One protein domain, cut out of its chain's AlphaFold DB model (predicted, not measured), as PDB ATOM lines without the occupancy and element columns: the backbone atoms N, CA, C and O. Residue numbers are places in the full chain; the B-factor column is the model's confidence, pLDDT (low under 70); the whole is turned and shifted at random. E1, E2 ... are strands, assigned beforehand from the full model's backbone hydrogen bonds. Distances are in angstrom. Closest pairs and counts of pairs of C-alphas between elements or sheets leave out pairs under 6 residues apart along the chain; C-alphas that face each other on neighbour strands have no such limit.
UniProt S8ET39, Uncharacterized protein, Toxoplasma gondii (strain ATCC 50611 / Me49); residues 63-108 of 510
ATOM      1  N   LEU A  63     136.604 139.762 193.483       66.81
ATOM      2  CA  LEU A  63     136.956 139.162 192.212       66.81
ATOM      3  C   LEU A  63     136.222 139.924 191.098       66.81
ATOM      4  O   LEU A  63     135.026 140.218 191.229       66.81
ATOM      5  N   PRO A  64     136.911 140.255 189.993       74.69
ATOM      6  CA  PRO A  64     136.312 141.024 188.915       74.69
ATOM      7  C   PRO A  64     135.065 140.308 188.394       74.69
ATOM      8  O   PRO A  64     135.079 139.101 188.160       74.69
ATOM      9  N   ALA A  65     133.984 141.070 188.194       79.38
ATOM     10  CA  ALA A  65     132.705 140.537 187.733       79.38
ATOM     11  C   ALA A  65     132.904 139.635 186.491       79.38
ATOM     12  O   ALA A  65     133.372 140.149 185.464       79.38
ATOM     13  N   PRO A  66     132.543 138.335 186.542       83.75
ATOM     14  CA  PRO A  66     132.867 137.374 185.486       83.75
ATOM     15  C   PRO A  66     132.269 137.779 184.136       83.75
ATOM     16  O   PRO A  66     131.239 138.460 184.064       83.75
ATOM     17  N   ALA A  67     132.933 137.431 183.040       86.62
ATOM     18  CA  ALA A  67     132.508 137.744 181.682       86.62
ATOM     19  C   ALA A  67     131.448 136.757 181.165       86.62
ATOM     20  O   ALA A  67     131.214 135.684 181.719       86.62
ATOM     21  N   VAL A  68     130.770 137.131 180.075       88.06
ATOM     22  CA  VAL A  68     129.886 136.200 179.361       88.06
ATOM     23  C   VAL A  68     130.752 135.174 178.640       88.06
ATOM     24  O   VAL A  68     131.598 135.542 177.832       88.06
ATOM     25  N   GLY A  69     130.507 133.895 178.905       86.88
ATOM     26  CA  GLY A  69     131.330 132.787 178.433       86.88
ATOM     27  C   GLY A  69     132.149 132.115 179.534       86.88
ATOM     28  O   GLY A  69     132.519 130.954 179.351       86.88
ATOM     29  N   ASP A  70     132.358 132.779 180.670       88.56
ATOM     30  CA  ASP A  70     133.147 132.229 181.771       88.56
ATOM     31  C   ASP A  70     132.408 131.086 182.469       88.56
ATOM     32  O   ASP A  70     131.174 131.069 182.563       88.56
ATOM     33  N   TRP A  71     133.177 130.126 182.975       87.62
ATOM     34  CA  TRP A  71     132.683 129.119 183.905       87.62
ATOM     35  C   TRP A  71     132.819 129.655 185.321       87.62
ATOM     36  O   TRP A  71     133.901 130.065 185.731       87.62
ATOM     37  N   VAL A  72     131.714 129.649 186.059       86.81
ATOM     38  CA  VAL A  72     131.670 130.063 187.458       86.81
ATOM     39  C   VAL A  72     131.239 128.889 188.321       86.81
ATOM     40  O   VAL A  72     130.291 128.167 187.999       86.81
ATOM     41  N   GLU A  73     131.943 128.715 189.432       84.50
ATOM     42  CA  GLU A  73     131.542 127.824 190.511       84.50
ATOM     43  C   GLU A  73     130.926 128.692 191.597       84.50
ATOM     44  O   GLU A  73     131.574 129.599 192.116       84.50
ATOM     45  N   SER A  74     129.655 128.461 191.905       74.81
ATOM     46  CA  SER A  74     128.962 129.217 192.938       74.81
ATOM     47  C   SER A  74     128.525 128.272 194.042       74.81
ATOM     48  O   SER A  74     127.813 127.292 193.816       74.81
ATOM     49  N   LYS A  75     128.971 128.589 195.256       77.81
ATOM     50  CA  LYS A  75     128.411 128.066 196.494       77.81
ATOM     51  C   LYS A  75     127.441 129.125 197.005       77.81
ATOM     52  O   LYS A  75     127.860 130.241 197.312       77.81
ATOM     53  N   ALA A  76     126.147 128.816 197.045       70.81
ATOM     54  CA  ALA A  76     125.188 129.712 197.690       70.81
ATOM     55  C   ALA A  76     125.510 129.815 199.194       70.81
ATOM     56  O   ALA A  76     126.092 128.902 199.768       70.81
ATOM     57  N   ALA A  77     125.108 130.901 199.855       60.72
ATOM     58  CA  ALA A  77     125.442 131.150 201.264       60.72
ATOM     59  C   ALA A  77     124.720 130.231 202.286       60.72
ATOM     60  O   ALA A  77     124.732 130.513 203.481       60.72
ATOM     61  N   HIS A  78     124.071 129.151 201.835       54.84
ATOM     62  CA  HIS A  78     123.464 128.143 202.710       54.84
ATOM     63  C   HIS A  78     124.523 127.120 203.137       54.84
ATOM     64  O   HIS A  78     125.400 126.777 202.344       54.84
ATOM     65  N   GLN A  79     124.437 126.596 204.361       56.59
ATOM     66  CA  GLN A  79     125.416 125.618 204.858       56.59
ATOM     67  C   GLN A  79     125.412 124.333 204.008       56.59
ATOM     68  O   GLN A  79     126.474 123.874 203.591       56.59
ATOM     69  N   ASP A  80     124.222 123.871 203.612       63.56
ATOM     70  CA  ASP A  80     124.005 122.716 202.722       63.56
ATOM     71  C   ASP A  80     124.004 123.073 201.220       63.56
ATOM     72  O   ASP A  80     123.494 122.319 200.389       63.56
ATOM     73  N   ALA A  81     124.503 124.255 200.836       60.03
ATOM     74  CA  ALA A  81     124.462 124.685 199.442       60.03
ATOM     75  C   ALA A  81     125.328 123.792 198.547       60.03
ATOM     76  O   ALA A  81     126.561 123.858 198.576       60.03
ATOM     77  N   GLN A  82     124.666 123.026 197.676       69.81
ATOM     78  CA  GLN A  82     125.314 122.318 196.580       69.81
ATOM     79  C   GLN A  82     126.116 123.311 195.728       69.81
ATOM     80  O   GLN A  82     125.578 124.307 195.239       69.81
ATOM     81  N   ILE A  83     127.410 123.036 195.547       73.00
ATOM     82  CA  ILE A  83     128.270 123.816 194.655       73.00
ATOM     83  C   ILE A  83     127.804 123.548 193.225       73.00
ATOM     84  O   ILE A  83     127.837 122.405 192.768       73.00
ATOM     85  N   PHE A  84     127.377 124.590 192.513       73.44
ATOM     86  CA  PHE A  84     126.965 124.467 191.118       73.44
ATOM     87  C   PHE A  84     127.988 125.115 190.187       73.44
ATOM     88  O   PHE A  84     128.359 126.281 190.336       73.44
ATOM     89  N   ARG A  85     128.429 124.337 189.194       85.12
ATOM     90  CA  ARG A  85     129.294 124.786 188.099       85.12
ATOM     91  C   ARG A  85     128.417 125.168 186.916       85.12
ATOM     92  O   ARG A  85     127.641 124.351 186.424       85.12
ATOM     93  N   ALA A  86     128.501 126.411 186.460       86.06
ATOM     94  CA  ALA A  86     127.652 126.900 185.381       86.06
ATOM     95  C   ALA A  86     128.381 127.906 184.493       86.06
ATOM     96  O   ALA A  86     129.261 128.635 184.941       86.06
ATOM     97  N   LYS A  87     127.982 127.976 183.222       90.25
ATOM     98  CA  LYS A  87     128.507 128.966 182.283       90.25
ATOM     99  C   LYS A  87     127.691 130.253 182.364       90.25
ATOM    100  O   LYS A  87     126.458 130.203 182.345       90.25
ATOM    101  N   VAL A  88     128.355 131.406 182.406       90.00
ATOM    102  CA  VAL A  88     127.702 132.717 182.297       90.00
ATOM    103  C   VAL A  88     127.210 132.897 180.861       90.00
ATOM    104  O   VAL A  88     128.002 133.009 179.928       90.00
ATOM    105  N   VAL A  89     125.892 132.922 180.667       89.25
ATOM    106  CA  VAL A  89     125.249 133.136 179.355       89.25
ATOM    107  C   VAL A  89     124.886 134.602 179.141       89.25
ATOM    108  O   VAL A  89     124.809 135.063 178.007       89.25
ATOM    109  N   GLU A  90     124.664 135.347 180.221       89.62
ATOM    110  CA  GLU A  90     124.291 136.755 180.150       89.62
ATOM    111  C   GLU A  90     124.838 137.517 181.354       89.62
ATOM    112  O   GLU A  90     124.801 137.011 182.476       89.62
ATOM    113  N   ARG A  91     125.301 138.746 181.122       91.44
ATOM    114  CA  ARG A  91     125.761 139.676 182.154       91.44
ATOM    115  C   ARG A  91     125.101 141.026 181.928       91.44
ATOM    116  O   ARG A  91     125.191 141.576 180.833       91.44
ATOM    117  N   ARG A  92     124.461 141.572 182.958       88.56
ATOM    118  CA  ARG A  92     123.830 142.899 182.934       88.56
ATOM    119  C   ARG A  92     124.302 143.713 184.136       88.56
ATOM    120  O   ARG A  92     124.394 143.174 185.236       88.56
ATOM    121  N   ARG A  93     124.583 145.001 183.929       87.75
ATOM    122  CA  ARG A  93     124.830 145.965 185.012       87.75
ATOM    123  C   ARG A  93     123.530 146.700 185.308       87.75
ATOM    124  O   ARG A  93     122.952 147.301 184.403       87.75
ATOM    125  N   CYS A  94     123.076 146.641 186.550       85.44
ATOM    126  CA  CYS A  94     121.950 147.426 187.041       85.44
ATOM    127  C   CYS A  94     122.424 148.835 187.456       85.44
ATOM    128  O   CYS A  94     123.612 149.020 187.739       85.44
ATOM    129  N   PRO A  95     121.525 149.838 187.505       78.00
ATOM    130  CA  PRO A  95     121.887 151.220 187.846       78.00
ATOM    131  C   PRO A  95     122.491 151.381 189.253       78.00
ATOM    132  O   PRO A  95     123.237 152.321 189.489       78.00
ATOM    133  N   GLU A  96     122.238 150.438 190.163       74.44
ATOM    134  CA  GLU A  96     122.730 150.428 191.550       74.44
ATOM    135  C   GLU A  96     124.128 149.783 191.699       74.44
ATOM    136  O   GLU A  96     124.475 149.278 192.759       74.44
ATOM    137  N   ASN A  97     124.926 149.725 190.625       72.12
ATOM    138  CA  ASN A  97     126.200 148.982 190.533       72.12
ATOM    139  C   ASN A  97     126.115 147.456 190.739       72.12
ATOM    140  O   ASN A  97     127.128 146.771 190.623       72.12
ATOM    141  N   ILE A  98     124.917 146.904 190.940       81.19
ATOM    142  CA  ILE A  98     124.679 145.462 191.038       81.19
ATOM    143  C   ILE A  98     124.919 144.793 189.674       81.19
ATOM    144  O   ILE A  98     124.381 145.226 188.649       81.19
ATOM    145  N   TRP A  99     125.681 143.699 189.660       85.25
ATOM    146  CA  TRP A  99     125.804 142.818 188.500       85.25
ATOM    147  C   TRP A  99     124.808 141.663 188.587       85.25
ATOM    148  O   TRP A  99     124.733 140.964 189.594       85.25
ATOM    149  N   VAL A 100     124.062 141.441 187.507       87.31
ATOM    150  CA  VAL A 100     123.141 140.309 187.363       87.31
ATOM    151  C   VAL A 100     123.688 139.365 186.301       87.31
ATOM    152  O   VAL A 100     123.905 139.762 185.151       87.31
ATOM    153  N   PHE A 101     123.879 138.106 186.690       89.06
ATOM    154  CA  PHE A 101     124.389 137.041 185.834       89.06
ATOM    155  C   PHE A 101     123.298 136.007 185.582       89.06
ATOM    156  O   PHE A 101     122.636 135.543 186.509       89.06
ATOM    157  N   ARG A 102     123.127 135.610 184.323       89.44
ATOM    158  CA  ARG A 102     122.280 134.479 183.949       89.44
ATOM    159  C   ARG A 102     123.171 133.288 183.663       89.44
ATOM    160  O   ARG A 102     123.949 133.298 182.708       89.44
ATOM    161  N   LEU A 103     123.042 132.274 184.501       88.75
ATOM    162  CA  LEU A 103     123.864 131.077 184.459       88.75
ATOM    163  C   LEU A 103     123.128 129.951 183.728       88.75
ATOM    164  O   LEU A 103     121.902 129.854 183.782       88.75
ATOM    165  N   ARG A 104     123.881 129.100 183.032       84.44
ATOM    166  CA  ARG A 104     123.389 127.854 182.437       84.44
ATOM    167  C   ARG A 104     124.414 126.759 182.689       84.44
ATOM    168  O   ARG A 104     125.488 126.769 182.089       84.44
ATOM    169  N   SER A 105     124.090 125.821 183.567       79.81
ATOM    170  CA  SER A 105     124.800 124.547 183.635       79.81
ATOM    171  C   SER A 105     124.265 123.611 182.539       79.81
ATOM    172  O   SER A 105     123.072 123.665 182.216       79.81
ATOM    173  N   PRO A 106     125.115 122.763 181.935       65.38
ATOM    174  CA  PRO A 106     124.650 121.643 181.118       65.38
ATOM    175  C   PRO A 106     123.767 120.692 181.939       65.38
ATOM    176  O   PRO A 106     122.701 120.289 181.483       65.38
ATOM    177  N   ASP A 107     124.167 120.434 183.186       63.28
ATOM    178  CA  ASP A 107     123.602 119.382 184.039       63.28
ATOM    179  C   ASP A 107     122.186 119.689 184.554       63.28
ATOM    180  O   ASP A 107     121.421 118.772 184.844       63.28
ATOM    181  N   MET A 108     121.792 120.970 184.616       55.12
ATOM    182  CA  MET A 108     120.414 121.366 184.957       55.12
ATOM    183  C   MET A 108     119.532 121.663 183.736       55.12
ATOM    184  O   MET A 108     118.359 122.001 183.883       55.12
TER     185      MET A 108
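AT A GLANCE: This is residues 63 to 108 of the 510 residues of an uncharacterized protein of Toxoplasma gondii (strain ATCC 50611 / Me49) (UniProt S8ET39). The model is a small, strongly twisted sheet of three strands, two hairpins that share the strand E2. E2 bends at residue 87, and the sheet opens as a V: one arm is E1 with the first part of E2, the other is E3 with the rest of E2, and the links 75 to 83 and 94 to 98 make the tips of the two arms. The printed part has 46 residues, with no named helix and three named strands in the order E1, E2, E3 along the chain; the sheet's order is E1, E2, E3, antiparallel throughout. The class is all strand, though under half of the residues, 20 of 46, are in named strands. The whole is only just loose, close to compact, with a radius of gyration of the C-alphas of 11.5 A and spans of 32 by 23 by 18 A.

IN THESE COORDINATES: Begin with the longest strand, E2, residues 84 to 93. Find C-alpha 84 at (126.965, 124.467, 191.118); from there the strand runs to C-alpha 93 at (124.830, 145.965, 185.012), 22.5 A away. On the way it passes Lys 87, whose C-alpha is at (128.507, 128.966, 182.283), and there E2 bends by 74 degrees. Go back along the printed part to E1, residues 71 to 74, which begins at C-alpha 71 at (132.683, 129.119, 183.905) and measures 9.8 A from first to last C-alpha. After E2, look for E3, residues 99 to 104; it measures 16.3 A from first to last C-alpha and ends at C-alpha 104 at (123.389, 127.854, 182.437).

HOW THE PARTS SIT: E2 is the inner strand of the sheet, and E1 and E3 are its edge strands. The three make a meander, each strand the antiparallel neighbour of the one before with no named helix between. The pairing along E2 is staggered: look at residues 84 to 87 for its pairing with E1, and at residues 87 to 93 for its pairing with E3. E1 and E2 are a hairpin, antiparallel, and the C-alphas of Trp 71 and Lys 87 face each other at 4.5 A, as do those of Glu 73 and Arg 85 at 4.5 A. Across this pair, N 72 and O 86 are within hydrogen-bond range at 2.9 A, and N 84 and O 74 at 3.0 A. E2 and E3 are also a hairpin, antiparallel, with 139 degrees between their N-to-C directions. Here the C-alphas of Arg 91 and Phe 101 face each other at 4.7 A, and those of Arg 93 and Trp 99 at 4.8 A. Across this second pair, N 89 and O 102 are within hydrogen-bond range at 2.8 A, and nearer the bend N 104 and O 87 at 2.9 A. E1 and E3 are apart, but only just: their closest C-alphas are 8.4 A apart.

THE WHOLE: The sheet's C-alphas lie up to 5.1 A off the best plane through them. For the greatest distance look at the two links: the C-alphas of Asp 80 and Pro 95 are the two farthest apart, at 32.2 A. The C-alphas of Leu 63 and Met 108, the first and last printed residues, are 25.4 A apart. The printed part has no cut. The link from E1 to E2, nine residues, is short; the link from E2 to E3, five residues, is tight; there is no long link. In the B-factor column the mean pLDDT of the printed part is 78.8, and you will find values under 70 at residue 63, at residues 77 to 82 in the link from E1 to E2, and at residues 106 to 108.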